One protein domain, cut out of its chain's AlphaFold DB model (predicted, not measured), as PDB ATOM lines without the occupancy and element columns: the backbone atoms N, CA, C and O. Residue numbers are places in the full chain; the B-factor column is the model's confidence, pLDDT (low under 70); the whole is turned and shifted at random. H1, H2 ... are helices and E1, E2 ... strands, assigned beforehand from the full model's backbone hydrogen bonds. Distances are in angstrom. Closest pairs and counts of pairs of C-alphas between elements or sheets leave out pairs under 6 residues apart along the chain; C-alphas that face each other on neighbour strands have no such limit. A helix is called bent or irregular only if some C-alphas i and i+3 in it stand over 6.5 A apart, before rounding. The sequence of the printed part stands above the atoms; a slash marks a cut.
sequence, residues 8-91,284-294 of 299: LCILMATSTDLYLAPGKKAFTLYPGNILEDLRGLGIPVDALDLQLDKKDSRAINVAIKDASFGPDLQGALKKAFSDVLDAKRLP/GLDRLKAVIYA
ATOM      1  N   LEU A   8      10.880 -37.239 -36.725       55.62
ATOM      2  CA  LEU A   8      11.159 -38.513 -36.088       55.62
ATOM      3  C   LEU A   8      10.445 -38.524 -34.743       55.62
ATOM      4  O   LEU A   8      10.584 -37.562 -34.000       55.62
ATOM      5  N   CYS A   9       9.723 -39.584 -34.404       53.09
ATOM      6  CA  CYS A   9       9.149 -39.736 -33.070       53.09
ATOM      7  C   CYS A   9       9.892 -40.852 -32.331       53.09
ATOM      8  O   CYS A   9       9.979 -41.985 -32.804       53.09
ATOM      9  N   ILE A  10      10.472 -40.513 -31.187       62.03
ATOM     10  CA  ILE A  10      11.261 -41.402 -30.341       62.03
ATOM     11  C   ILE A  10      10.425 -41.751 -29.116       62.03
ATOM     12  O   ILE A  10      10.017 -40.847 -28.393       62.03
ATOM     13  N   LEU A  11      10.193 -43.038 -28.852       53.41
ATOM     14  CA  LEU A  11       9.456 -43.482 -27.667       53.41
ATOM     15  C   LEU A  11      10.420 -43.890 -26.546       53.41
ATOM     16  O   LEU A  11      11.255 -44.783 -26.723       53.41
ATOM     17  N   MET A  12      10.258 -43.288 -25.369       56.28
ATOM     18  CA  MET A  12      11.085 -43.536 -24.187       56.28
ATOM     19  C   MET A  12      10.393 -44.465 -23.180       56.28
ATOM     20  O   MET A  12       9.168 -44.528 -23.051       56.28
ATOM     21  N   ALA A  13      11.194 -45.219 -22.428       47.69
ATOM     22  CA  ALA A  13      10.709 -46.096 -21.373       47.69
ATOM     23  C   ALA A  13      10.150 -45.333 -20.162       47.69
ATOM     24  O   ALA A  13      10.900 -44.672 -19.449       47.69
ATOM     25  N   THR A  14       8.884 -45.577 -19.813       46.84
ATOM     26  CA  THR A  14       8.405 -45.447 -18.430       46.84
ATOM     27  C   THR A  14       8.651 -46.737 -17.677       46.84
ATOM     28  O   THR A  14       8.047 -47.762 -17.989       46.84
ATOM     29  N   SER A  15       9.506 -46.686 -16.670       36.34
ATOM     30  CA  SER A  15       9.442 -47.639 -15.569       36.34
ATOM     31  C   SER A  15       9.578 -46.824 -14.296       36.34
ATOM     32  O   SER A  15      10.634 -46.242 -14.074       36.34
ATOM     33  N   THR A  16       8.468 -46.768 -13.555       35.75
ATOM     34  CA  THR A  16       8.370 -46.522 -12.107       35.75
ATOM     35  C   THR A  16       9.197 -45.359 -11.570       35.75
ATOM     36  O   THR A  16      10.381 -45.514 -11.305       35.75
ATOM     37  N   ASP A  17       8.522 -44.222 -11.398       36.75
ATOM     38  CA  ASP A  17       8.849 -43.157 -10.450       36.75
ATOM     39  C   ASP A  17      10.344 -42.847 -10.285       36.75
ATOM     40  O   ASP A  17      11.031 -43.354  -9.398       36.75
ATOM     41  N   LEU A  18      10.840 -41.928 -11.117       36.28
ATOM     42  CA  LEU A  18      12.041 -41.170 -10.780       36.28
ATOM     43  C   LEU A  18      11.730 -40.359  -9.513       36.28
ATOM     44  O   LEU A  18      11.104 -39.301  -9.568       36.28
ATOM     45  N   TYR A  19      12.137 -40.876  -8.357       34.88
ATOM     46  CA  TYR A  19      12.187 -40.109  -7.120       34.88
ATOM     47  C   TYR A  19      13.544 -39.405  -7.054       34.88
ATOM     48  O   TYR A  19      14.555 -40.010  -6.705       34.88
ATOM     49  N   LEU A  20      13.569 -38.106  -7.360       35.22
ATOM     50  CA  LEU A  20      14.615 -37.225  -6.840       35.22
ATOM     51  C   LEU A  20      14.244 -36.897  -5.393       35.22
ATOM     52  O   LEU A  20      13.514 -35.942  -5.154       35.22
ATOM     53  N   ALA A  21      14.729 -37.694  -4.439       36.94
ATOM     54  CA  ALA A  21      14.369 -37.611  -3.019       36.94
ATOM     55  C   ALA A  21      12.852 -37.809  -2.730       36.94
ATOM     56  O   ALA A  21      11.999 -37.651  -3.612       36.94
ATOM     57  N   PRO A  22      12.467 -38.167  -1.491       35.91
ATOM     58  CA  PRO A  22      11.059 -38.244  -1.116       35.91
ATOM     59  C   PRO A  22      10.366 -36.893  -1.352       35.91
ATOM     60  O   PRO A  22      10.765 -35.871  -0.797       35.91
ATOM     61  N   GLY A  23       9.325 -36.873  -2.189       32.72
ATOM     62  CA  GLY A  23       8.436 -35.716  -2.330       32.72
ATOM     63  C   GLY A  23       8.753 -34.695  -3.433       32.72
ATOM     64  O   GLY A  23       8.012 -33.717  -3.535       32.72
ATOM     65  N   LYS A  24       9.757 -34.890  -4.305       30.73
ATOM     66  CA  LYS A  24       9.891 -34.057  -5.521       30.73
ATOM     67  C   LYS A  24       9.456 -34.823  -6.767       30.73
ATOM     68  O   LYS A  24      10.004 -35.869  -7.098       30.73
ATOM     69  N   LYS A  25       8.473 -34.270  -7.486       32.69
ATOM     70  CA  LYS A  25       8.123 -34.718  -8.841       32.69
ATOM     71  C   LYS A  25       9.357 -34.546  -9.731       32.69
ATOM     72  O   LYS A  25       9.865 -33.431  -9.840       32.69
ATOM     73  N   ALA A  26       9.828 -35.629 -10.348       37.03
ATOM     74  CA  ALA A  26      10.889 -35.570 -11.342       37.03
ATOM     75  C   ALA A  26      10.441 -34.710 -12.524       37.03
ATOM     76  O   ALA A  26       9.675 -35.145 -13.384       37.03
ATOM     77  N   PHE A  27      10.928 -33.474 -12.563       38.44
ATOM     78  CA  PHE A  27      10.973 -32.721 -13.801       38.44
ATOM     79  C   PHE A  27      12.014 -33.395 -14.691       38.44
ATOM     80  O   PHE A  27      13.214 -33.206 -14.547       38.44
ATOM     81  N   THR A  28      11.496 -34.263 -15.550       45.06
ATOM     82  CA  THR A  28      12.024 -34.705 -16.835       45.06
ATOM     83  C   THR A  28      13.213 -33.882 -17.377       45.06
ATOM     84  O   THR A  28      13.012 -32.976 -18.181       45.06
ATOM     85  N   LEU A  29      14.450 -34.263 -17.036       48.62
ATOM     86  CA  LEU A  29      15.705 -33.808 -17.672       48.62
ATOM     87  C   LEU A  29      15.939 -34.449 -19.066       48.62
ATOM     88  O   LEU A  29      17.068 -34.576 -19.524       48.62
ATOM     89  N   TYR A  30      14.881 -34.872 -19.767       58.66
ATOM     90  CA  TYR A  30      15.001 -35.762 -20.933       58.66
ATOM     91  C   TYR A  30      15.727 -35.126 -22.134       58.66
ATOM     92  O   TYR A  30      16.563 -35.801 -22.725       58.66
ATOM     93  N   PRO A  31      15.471 -33.865 -22.540       59.69
ATOM     94  CA  PRO A  31      16.065 -33.359 -23.779       59.69
ATOM     95  C   PRO A  31      17.567 -33.070 -23.673       59.69
ATOM     96  O   PRO A  31      18.295 -33.326 -24.626       59.69
ATOM     97  N   GLY A  32      18.037 -32.556 -22.529       65.94
ATOM     98  CA  GLY A  32      19.444 -32.186 -22.332       65.94
ATOM     99  C   GLY A  32      20.376 -33.388 -22.455       65.94
ATOM    100  O   GLY A  32      21.302 -33.366 -23.263       65.94
ATOM    101  N   ASN A  33      20.054 -34.472 -21.750       76.62
ATOM    102  CA  ASN A  33      20.891 -35.671 -21.722       76.62
ATOM    103  C   ASN A  33      20.845 -36.420 -23.062       76.62
ATOM    104  O   ASN A  33      21.866 -36.910 -23.529       76.62
ATOM    105  N   ILE A  34      19.698 -36.427 -23.757       81.00
ATOM    106  CA  ILE A  34      19.606 -36.982 -25.119       81.00
ATOM    107  C   ILE A  34      20.488 -36.199 -26.096       81.00
ATOM    108  O   ILE A  34      21.138 -36.799 -26.950       81.00
ATOM    109  N   LEU A  35      20.518 -34.866 -25.998       84.06
ATOM    110  CA  LEU A  35      21.393 -34.048 -26.837       84.06
ATOM    111  C   LEU A  35      22.869 -34.280 -26.510       84.06
ATOM    112  O   LEU A  35      23.691 -34.335 -27.420       84.06
ATOM    113  N   GLU A  36      23.226 -34.430 -25.240       84.31
ATOM    114  CA  GLU A  36      24.595 -34.773 -24.854       84.31
ATOM    115  C   GLU A  36      25.013 -36.147 -25.385       84.31
ATOM    116  O   GLU A  36      26.082 -36.256 -25.986       84.31
ATOM    117  N   ASP A  37      24.142 -37.151 -25.280       84.69
ATOM    118  CA  ASP A  37      24.384 -38.490 -25.822       84.69
ATOM    119  C   ASP A  37      24.548 -38.465 -27.345       84.69
ATOM    120  O   ASP A  37      25.508 -39.012 -27.886       84.69
ATOM    121  N   LEU A  38      23.645 -37.783 -28.057       87.19
ATOM    122  CA  LEU A  38      23.731 -37.619 -29.509       87.19
ATOM    123  C   LEU A  38      25.017 -36.887 -29.912       87.19
ATOM    124  O   LEU A  38      25.693 -37.308 -30.853       87.19
ATOM    125  N   ARG A  39      25.402 -35.836 -29.181       89.06
ATOM    126  CA  ARG A  39      26.665 -35.122 -29.406       89.06
ATOM    127  C   ARG A  39      27.869 -36.042 -29.191       89.06
ATOM    128  O   ARG A  39      28.793 -36.014 -29.998       89.06
ATOM    129  N   GLY A  40      27.847 -36.880 -28.152       84.69
ATOM    130  CA  GLY A  40      28.874 -37.893 -27.888       84.69
ATOM    131  C   GLY A  40      29.000 -38.938 -29.002       84.69
ATOM    132  O   GLY A  40      30.087 -39.455 -29.243       84.69
ATOM    133  N   LEU A  41      27.915 -39.190 -29.740       84.75
ATOM    134  CA  LEU A  41      27.891 -40.033 -30.941       84.75
ATOM    135  C   LEU A  41      28.298 -39.283 -32.225       84.75
ATOM    136  O   LEU A  41      28.165 -39.823 -33.322       84.75
ATOM    137  N   GLY A  42      28.784 -38.043 -32.110       86.31
ATOM    138  CA  GLY A  42      29.215 -37.225 -33.243       86.31
ATOM    139  C   GLY A  42      28.067 -36.601 -34.040       86.31
ATOM    140  O   GLY A  42      28.283 -36.127 -35.153       86.31
ATOM    141  N   ILE A  43      26.846 -36.588 -33.498       88.69
ATOM    142  CA  ILE A  43      25.691 -35.984 -34.165       88.69
ATOM    143  C   ILE A  43      25.709 -34.459 -33.946       88.69
ATOM    144  O   ILE A  43      25.772 -34.009 -32.798       88.69
ATOM    145  N   PRO A  44      25.610 -33.635 -35.008       87.06
ATOM    146  CA  PRO A  44      25.530 -32.180 -34.896       87.06
ATOM    147  C   PRO A  44      24.168 -31.753 -34.331       87.06
ATOM    148  O   PRO A  44      23.216 -31.470 -35.057       87.06
ATOM    149  N   VAL A  45      24.074 -31.705 -33.004       87.81
ATOM    150  CA  VAL A  45      22.821 -31.438 -32.284       87.81
ATOM    151  C   VAL A  45      22.237 -30.048 -32.501       87.81
ATOM    152  O   VAL A  45      21.027 -29.876 -32.377       87.81
ATOM    153  N   ASP A  46      23.048 -29.063 -32.888       87.56
ATOM    154  CA  ASP A  46      22.561 -27.709 -33.178       87.56
ATOM    155  C   ASP A  46      21.631 -27.687 -34.400       87.56
ATOM    156  O   ASP A  46      20.718 -26.857 -34.474       87.56
ATOM    157  N   ALA A  47      21.791 -28.659 -35.307       86.31
ATOM    158  CA  ALA A  47      20.915 -28.883 -36.453       86.31
ATOM    159  C   ALA A  47      19.606 -29.610 -36.087       86.31
ATOM    160  O   ALA A  47      18.756 -29.793 -36.959       86.31
ATOM    161  N   LEU A  48      19.414 -30.009 -34.825       86.12
ATOM    162  CA  LEU A  48      18.235 -30.737 -34.357       86.12
ATOM    163  C   LEU A  48      17.314 -29.850 -33.519       86.12
ATOM    164  O   LEU A  48      17.761 -29.021 -32.725       86.12
ATOM    165  N   ASP A  49      16.014 -30.045 -33.690       85.25
ATOM    166  CA  ASP A  49      14.967 -29.543 -32.805       85.25
ATOM    167  C   ASP A  49      14.309 -30.727 -32.089       85.25
ATOM    168  O   ASP A  49      13.892 -31.688 -32.738       85.25
ATOM    169  N   LEU A  50      14.263 -30.677 -30.756       84.06
ATOM    170  CA  LEU A  50      13.686 -31.721 -29.912       84.06
ATOM    171  C   LEU A  50      12.476 -31.151 -29.188       84.06
ATOM    172  O   LEU A  50      12.594 -30.213 -28.401       84.06
ATOM    173  N   GLN A  51      11.318 -31.759 -29.409       82.75
ATOM    174  CA  GLN A  51      10.073 -31.352 -28.771       82.75
ATOM    175  C   GLN A  51       9.404 -32.551 -28.120       82.75
ATOM    176  O   GLN A  51       9.209 -33.582 -28.760       82.75
ATOM    177  N   LEU A  52       9.005 -32.412 -26.857       79.06
ATOM    178  CA  LEU A  52       8.166 -33.416 -26.214       79.06
ATOM    179  C   LEU A  52       6.841 -33.537 -26.974       79.06
ATOM    180  O   LEU A  52       6.255 -32.529 -27.384       79.06
ATOM    181  N   ASP A  53       6.369 -34.761 -27.176       80.19
ATOM    182  CA  ASP A  53       5.077 -34.975 -27.803       80.19
ATOM    183  C   ASP A  53       3.946 -34.441 -26.914       80.19
ATOM    184  O   ASP A  53       3.949 -34.567 -25.688       80.19
ATOM    185  N   LYS A  54       2.958 -33.803 -27.547       79.38
ATOM    186  CA  LYS A  54       1.848 -33.151 -26.839       79.38
ATOM    187  C   LYS A  54       0.845 -34.149 -26.253       79.38
ATOM    188  O   LYS A  54       0.056 -33.761 -25.396       79.38
ATOM    189  N   LYS A  55       0.816 -35.385 -26.758       82.69
ATOM    190  CA  LYS A  55      -0.143 -36.432 -26.383       82.69
ATOM    191  C   LYS A  55       0.509 -37.551 -25.579       82.69
ATOM    192  O   LYS A  55      -0.158 -38.120 -24.721       82.69
ATOM    193  N   ASP A  56       1.782 -37.852 -25.832       77.88
ATOM    194  CA  ASP A  56       2.553 -38.826 -25.057       77.88
ATOM    195  C   ASP A  56       3.787 -38.166 -24.426       77.88
ATOM    196  O   ASP A  56       4.793 -37.923 -25.085       77.88
ATOM    197  N   SER A  57       3.751 -37.933 -23.112       75.88
ATOM    198  CA  SER A  57       4.867 -37.336 -22.359       75.88
ATOM    199  C   SER A  57       6.135 -38.201 -22.309       75.88
ATOM    200  O   SER A  57       7.129 -37.810 -21.702       75.88
ATOM    201  N   ARG A  58       6.109 -39.385 -22.923       75.12
ATOM    202  CA  ARG A  58       7.241 -40.305 -23.065       75.12
ATOM    203  C   ARG A  58       7.820 -40.277 -24.474       75.12
ATOM    204  O   ARG A  58       8.808 -40.961 -24.724       75.12
ATOM    205  N   ALA A  59       7.194 -39.555 -25.396       79.94
ATOM    206  CA  ALA A  59       7.649 -39.450 -26.767       79.94
ATOM    207  C   ALA A  59       8.342 -38.108 -27.012       79.94
ATOM    208  O   ALA A  59       7.898 -37.062 -26.540       79.94
ATOM    209  N   ILE A  60       9.443 -38.141 -27.756       82.56
ATOM    210  CA  ILE A  60      10.204 -36.958 -28.159       82.56
ATOM    211  C   ILE A  60      10.247 -36.924 -29.676       82.56
ATOM    212  O   ILE A  60      10.731 -37.847 -30.329       82.56
ATOM    213  N   ASN A  61       9.739 -35.836 -30.233       83.75
ATOM    214  CA  ASN A  61       9.825 -35.546 -31.645       83.75
ATOM    215  C   ASN A  61      11.177 -34.891 -31.936       83.75
ATOM    216  O   ASN A  61      11.479 -33.834 -31.385       83.75
ATOM    217  N   VAL A  62      11.974 -35.509 -32.803       83.81
ATOM    218  CA  VAL A  62      13.239 -34.969 -33.307       83.81
ATOM    219  C   VAL A  62      13.035 -34.524 -34.748       83.81
ATOM    220  O   VAL A  62      12.569 -35.292 -35.587       83.81
ATOM    221  N   ALA A  63      13.381 -33.281 -35.045       84.00
ATOM    222  CA  ALA A  63      13.325 -32.717 -36.384       84.00
ATOM    223  C   ALA A  63      14.691 -32.157 -36.778       84.00
ATOM    224  O   ALA A  63      15.383 -31.557 -35.960       84.00
ATOM    225  N   ILE A  64      15.069 -32.316 -38.045       85.06
ATOM    226  CA  ILE A  64      16.233 -31.625 -38.605       85.06
ATOM    227  C   ILE A  64      15.785 -30.209 -38.996       85.06
ATOM    228  O   ILE A  64      14.826 -30.051 -39.757       85.06
ATOM    229  N   LYS A  65      16.446 -29.181 -38.453       82.31
ATOM    230  CA  LYS A  65      16.087 -27.763 -38.644       82.31
ATOM    231  C   LYS A  65      16.285 -27.288 -40.083       82.31
ATOM    232  O   LYS A  65      15.509 -26.459 -40.555       82.31
ATOM    233  N   ASP A  66      17.316 -27.798 -40.752       72.12
ATOM    234  CA  ASP A  66      17.722 -27.375 -42.092       72.12
ATOM    235  C   ASP A  66      17.894 -28.580 -43.035       72.12
ATOM    236  O   ASP A  66      18.588 -29.551 -42.735       72.12
ATOM    237  N   ALA A  67      17.252 -28.492 -44.202       65.19
ATOM    238  CA  ALA A  67      17.278 -29.502 -45.251       65.19
ATOM    239  C   ALA A  67      18.679 -29.714 -45.857       65.19
ATOM    240  O   ALA A  67      18.921 -30.766 -46.447       65.19
ATOM    241  N   SER A  68      19.601 -28.759 -45.689       63.16
ATOM    242  CA  SER A  68      20.995 -28.870 -46.144       63.16
ATOM    243  C   SER A  68      21.777 -30.001 -45.458       63.16
ATOM    244  O   SER A  68      22.707 -30.543 -46.049       63.16
ATOM    245  N   PHE A  69      21.356 -30.428 -44.261       62.53
ATOM    246  CA  PHE A  69      21.939 -31.559 -43.528       62.53
ATOM    247  C   PHE A  69      21.268 -32.908 -43.854       62.53
ATOM    248  O   PHE A  69      21.639 -33.934 -43.287       62.53
ATOM    249  N   GLY A  70      20.259 -32.914 -44.733       63.88
ATOM    250  CA  GLY A  70      19.203 -33.928 -44.805       63.88
ATOM    251  C   GLY A  70      19.662 -35.395 -44.819       63.88
ATOM    252  O   GLY A  70      19.388 -36.095 -43.845       63.88
ATOM    253  N   PRO A  71      20.314 -35.900 -45.885       73.69
ATOM    254  CA  PRO A  71      20.541 -37.342 -46.037       73.69
ATOM    255  C   PRO A  71      21.569 -37.912 -45.052       73.69
ATOM    256  O   PRO A  71      21.307 -38.932 -44.412       73.69
ATOM    257  N   ASP A  72      22.707 -37.236 -44.895       83.50
ATOM    258  CA  ASP A  72      23.825 -37.734 -44.087       83.50
ATOM    259  C   ASP A  72      23.495 -37.692 -42.591       83.50
ATOM    260  O   ASP A  72      23.709 -38.673 -41.876       83.50
ATOM    261  N   LEU A  73      22.880 -36.600 -42.119       84.75
ATOM    262  CA  LEU A  73      22.449 -36.484 -40.726       84.75
ATOM    263  C   LEU A  73      21.318 -37.460 -40.401       84.75
ATOM    264  O   LEU A  73      21.309 -38.064 -39.329       84.75
ATOM    265  N   GLN A  74      20.372 -37.655 -41.324       84.12
ATOM    266  CA  GLN A  74      19.308 -38.638 -41.143       84.12
ATOM    267  C   GLN A  74      19.871 -40.063 -41.070       84.12
ATOM    268  O   GLN A  74      19.417 -40.850 -40.236       84.12
ATOM    269  N   GLY A  75      20.850 -40.397 -41.916       86.12
ATOM    270  CA  GLY A  75      21.558 -41.675 -41.870       86.12
ATOM    271  C   GLY A  75      22.295 -41.878 -40.546       86.12
ATOM    272  O   GLY A  75      22.145 -42.925 -39.914       86.12
ATOM    273  N   ALA A  76      23.016 -40.856 -40.083       88.69
ATOM    274  CA  ALA A  76      23.738 -40.886 -38.815       88.69
ATOM    275  C   ALA A  76      22.795 -41.057 -37.608       88.69
ATOM    276  O   ALA A  76      23.043 -41.905 -36.755       88.69
ATOM    277  N   LEU A  77      21.673 -40.329 -37.571       88.69
ATOM    278  CA  LEU A  77      20.641 -40.475 -36.535       88.69
ATOM    279  C   LEU A  77      20.022 -41.875 -36.532       88.69
ATOM    280  O   LEU A  77      19.916 -42.502 -35.480       88.69
ATOM    281  N   LYS A  78      19.641 -42.385 -37.711       89.00
ATOM    282  CA  LYS A  78      19.105 -43.746 -37.869       89.00
ATOM    283  C   LYS A  78      20.054 -44.784 -37.292       89.00
ATOM    284  O   LYS A  78      19.635 -45.643 -36.518       89.00
ATOM    285  N   LYS A  79      21.335 -44.673 -37.653       89.94
ATOM    286  CA  LYS A  79      22.375 -45.566 -37.156       89.94
ATOM    287  C   LYS A  79      22.519 -45.450 -35.639       89.94
ATOM    288  O   LYS A  79      22.445 -46.464 -34.960       89.94
ATOM    289  N   ALA A  80      22.645 -44.233 -35.109       89.69
ATOM    290  CA  ALA A  80      22.803 -43.985 -33.678       89.69
ATOM    291  C   ALA A  80      21.677 -44.619 -32.846       89.69
ATOM    292  O   ALA A  80      21.941 -45.284 -31.844       89.69
ATOM    293  N   PHE A  81      20.423 -44.465 -33.274       90.19
ATOM    294  CA  PHE A  81      19.300 -45.065 -32.562       90.19
ATOM    295  C   PHE A  81      19.240 -46.588 -32.690       90.19
ATOM    296  O   PHE A  81      18.934 -47.257 -31.702       90.19
ATOM    297  N   SER A  82      19.550 -47.142 -33.867       89.81
ATOM    298  CA  SER A  82      19.640 -48.597 -34.045       89.81
ATOM    299  C   SER A  82      20.722 -49.190 -33.150       89.81
ATOM    300  O   SER A  82      20.453 -50.140 -32.426       89.81
ATOM    301  N   ASP A  83      21.908 -48.574 -33.120       88.38
ATOM    302  CA  ASP A  83      23.028 -49.023 -32.294       88.38
ATOM    303  C   ASP A  83      22.639 -49.059 -30.801       88.38
ATOM    304  O   ASP A  83      22.983 -50.004 -30.092       88.38
ATOM    305  N   VAL A  84      21.888 -48.061 -30.312       87.31
ATOM    306  CA  VAL A  84      21.375 -48.033 -28.928       87.31
ATOM    307  C   VAL A  84      20.393 -49.182 -28.677       87.31
ATOM    308  O   VAL A  84      20.504 -49.881 -27.668       87.31
ATOM    309  N   LEU A  85      19.433 -49.387 -29.584       87.44
ATOM    310  CA  LEU A  85      18.420 -50.440 -29.461       87.44
ATOM    311  C   LEU A  85      19.036 -51.842 -29.510       87.44
ATOM    312  O   LEU A  85      18.642 -52.710 -28.730       87.44
ATOM    313  N   ASP A  86      20.018 -52.057 -30.380       86.06
ATOM    314  CA  ASP A  86      20.715 -53.334 -30.510       86.06
ATOM    315  C   ASP A  86      21.620 -53.601 -29.305       86.06
ATOM    316  O   ASP A  86      21.579 -54.693 -28.734       86.06
ATOM    317  N   ALA A  87      22.355 -52.592 -28.826       83.69
ATOM    318  CA  ALA A  87      23.184 -52.724 -27.630       83.69
ATOM    319  C   ALA A  87      22.359 -53.071 -26.376       83.69
ATOM    320  O   ALA A  87      22.821 -53.831 -25.526       83.69
ATOM    321  N   LYS A  88      21.119 -52.578 -26.281       82.94
ATOM    322  CA  LYS A  88      20.186 -52.882 -25.183       82.94
ATOM    323  C   LYS A  88      19.682 -54.328 -25.180       82.94
ATOM    324  O   LYS A  88      19.268 -54.830 -24.137       82.94
ATOM    325  N   ARG A  89      19.694 -55.006 -26.332       81.94
ATOM    326  CA  ARG A  89      19.288 -56.418 -26.451       81.94
ATOM    327  C   ARG A  89      20.366 -57.377 -25.946       81.94
ATOM    328  O   ARG A  89      20.051 -58.532 -25.666       81.94
ATOM    329  N   LEU A  90      21.615 -56.923 -25.821       80.81
ATOM    330  CA  LEU A  90      22.724 -57.742 -25.343       80.81
ATOM    331  C   LEU A  90      22.658 -57.895 -23.816       80.81
ATOM    332  O   LEU A  90      22.777 -56.898 -23.098       80.81
ATOM    333  N   PRO A  91      22.522 -59.121 -23.280       84.62
ATOM    334  CA  PRO A  91      22.511 -59.304 -21.840       84.62
ATOM    335  C   PRO A  91      23.884 -58.981 -21.247       84.62
ATOM    336  O   PRO A  91      24.910 -59.518 -21.668       84.62
ATOM    337  N   GLY A 284      19.204 -40.750 -20.159       81.88
ATOM    338  CA  GLY A 284      19.493 -40.317 -21.531       81.88
ATOM    339  C   GLY A 284      18.901 -41.206 -22.632       81.88
ATOM    340  O   GLY A 284      17.886 -41.891 -22.457       81.88
ATOM    341  N   LEU A 285      19.565 -41.218 -23.788       84.31
ATOM    342  CA  LEU A 285      19.188 -41.956 -24.994       84.31
ATOM    343  C   LEU A 285      19.068 -43.465 -24.756       84.31
ATOM    344  O   LEU A 285      18.278 -44.141 -25.401       84.31
ATOM    345  N   ASP A 286      19.769 -43.996 -23.765       84.81
ATOM    346  CA  ASP A 286      19.722 -45.406 -23.369       84.81
ATOM    347  C   ASP A 286      18.332 -45.868 -22.857       84.81
ATOM    348  O   ASP A 286      18.003 -47.064 -22.838       84.81
ATOM    349  N   ARG A 287      17.446 -44.916 -22.527       81.12
ATOM    350  CA  ARG A 287      16.027 -45.160 -22.210       81.12
ATOM    351  C   ARG A 287      15.142 -45.332 -23.451       81.12
ATOM    352  O   ARG A 287      13.954 -45.642 -23.294       81.12
ATOM    353  N   LEU A 288      15.703 -45.197 -24.651       85.69
ATOM    354  CA  LEU A 288      15.042 -45.462 -25.925       85.69
ATOM    355  C   LEU A 288      14.407 -46.860 -25.944       85.69
ATOM    356  O   LEU A 288      15.010 -47.852 -25.514       85.69
ATOM    357  N   LYS A 289      13.156 -46.933 -26.408       84.62
ATOM    358  CA  LYS A 289      12.423 -48.190 -26.627       84.62
ATOM    359  C   LYS A 289      12.158 -48.474 -28.093       84.62
ATOM    360  O   LYS A 289      12.229 -49.630 -28.487       84.62
ATOM    361  N   ALA A 290      11.799 -47.448 -28.851       85.56
ATOM    362  CA  ALA A 290      11.442 -47.581 -30.253       85.56
ATOM    363  C   ALA A 290      11.643 -46.254 -30.975       85.56
ATOM    364  O   ALA A 290      11.604 -45.182 -30.357       85.56
ATOM    365  N   VAL A 291      11.801 -46.341 -32.292       87.00
ATOM    366  CA  VAL A 291      11.913 -45.175 -33.165       87.00
ATOM    367  C   VAL A 291      10.894 -45.290 -34.287       87.00
ATOM    368  O   VAL A 291      10.779 -46.320 -34.948       87.00
ATOM    369  N   ILE A 292      10.164 -44.205 -34.518       85.12
ATOM    370  CA  ILE A 292       9.184 -44.090 -35.591       85.12
ATOM    371  C   ILE A 292       9.688 -43.037 -36.572       85.12
ATOM    372  O   ILE A 292       9.820 -41.855 -36.241       85.12
ATOM    373  N   TYR A 293       9.957 -43.472 -37.799       80.75
ATOM    374  CA  TYR A 293      10.341 -42.594 -38.896       80.75
ATOM    375  C   TYR A 293       9.085 -42.155 -39.649       80.75
ATOM    376  O   TYR A 293       8.280 -42.999 -40.045       80.75
ATOM    377  N   ALA A 294       8.900 -40.849 -39.872       70.44
ATOM    378  CA  ALA A 294       7.782 -40.365 -40.683       70.44
ATOM    379  C   ALA A 294       7.734 -41.082 -42.046       70.44
ATOM    380  O   ALA A 294       8.716 -41.096 -42.789       70.44
TER     381      ALA A 294
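Overview. This is residues 8 to 91 and 284 to 294 of the 299 residues of an uncharacterized protein of Pseudomonas syringae (UniProt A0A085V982). A strongly twisted wall of four antiparallel strands has two helices over one face and no named helix on the other; the long H2 runs along the strands, with the shorter H1 beside them and crosswise to H2. Residues 19 to 24 stick out as the tip of a long loop. The printed part has 95 residues, in the order E1, H1, E2, E3, H2, E4, and is mixed, helices and strands. The sheet's order is E2, E3, E1, E4; the whole is compact, radius of gyration of the C-alphas 14.0 A, spanning 47 by 32 by 24 A.

Along the chain. E1, residues 8 to 12, spans 12.9 A from C-alpha 8 at (11.159, -38.513, -36.088). H1, residues 30 to 40, spans 15.7 A. E2, residues 48 to 52, spans 13.2 A, and E3, residues 59 to 64, 16.6 A. H2, residues 67 to 89, spans 32.9 A; it is irregular, with C-alphas 68 and 71 8.5 A apart, and has a kink of 41 degrees near residue 74. E4, residues 288 to 293, spans 14.1 A to C-alpha 293 at (10.341, -42.594, -38.896).

Arrangement. E1 is antiparallel to E4, with N 9 and O 292 2.9 A apart, and to E3, with N 10 and O 60 2.8 A apart. E2 and E3 form a hairpin; N 61 and O 51 are 2.7 A apart. E1, H1, E2 make a split strand-helix-strand unit, two strands running the same way with E3 between them, its crossover right-handed. H1 and H2 are on the same face of the sheet, at heights over the sheet of 7.4 A and 9.1 A, and with the sheet E2, E3, E1, E4 as one layer and these helices as the other the arrangement is two layers. H2 lies over E3, E1 and E4; its closest C-alphas to E4 are Leu 85 and Leu 288, 7.0 A. H1 lies over none of the strands, but only just: 2 of its C-alphas fall on E3. The helices are close but not clearly touching, about perpendicular at 81 degrees, closest at the C-alphas of Leu 38 and Ala 80, 7.7 A. Every O i to N i+4 pair is within hydrogen-bond range in H1, and 17 of 19 in H2.

Size, cuts and confidence. The C-alphas farthest apart, of Pro 22 and Ser 68, are 47.1 A apart. Residues 92 to 283 are not printed; C-alphas 91 and 284 are 19.2 A apart across the cut. The link E1 to H1 is long, 17 residues. pLDDT is under 70 in residues 8 to 32 and 67 to 70.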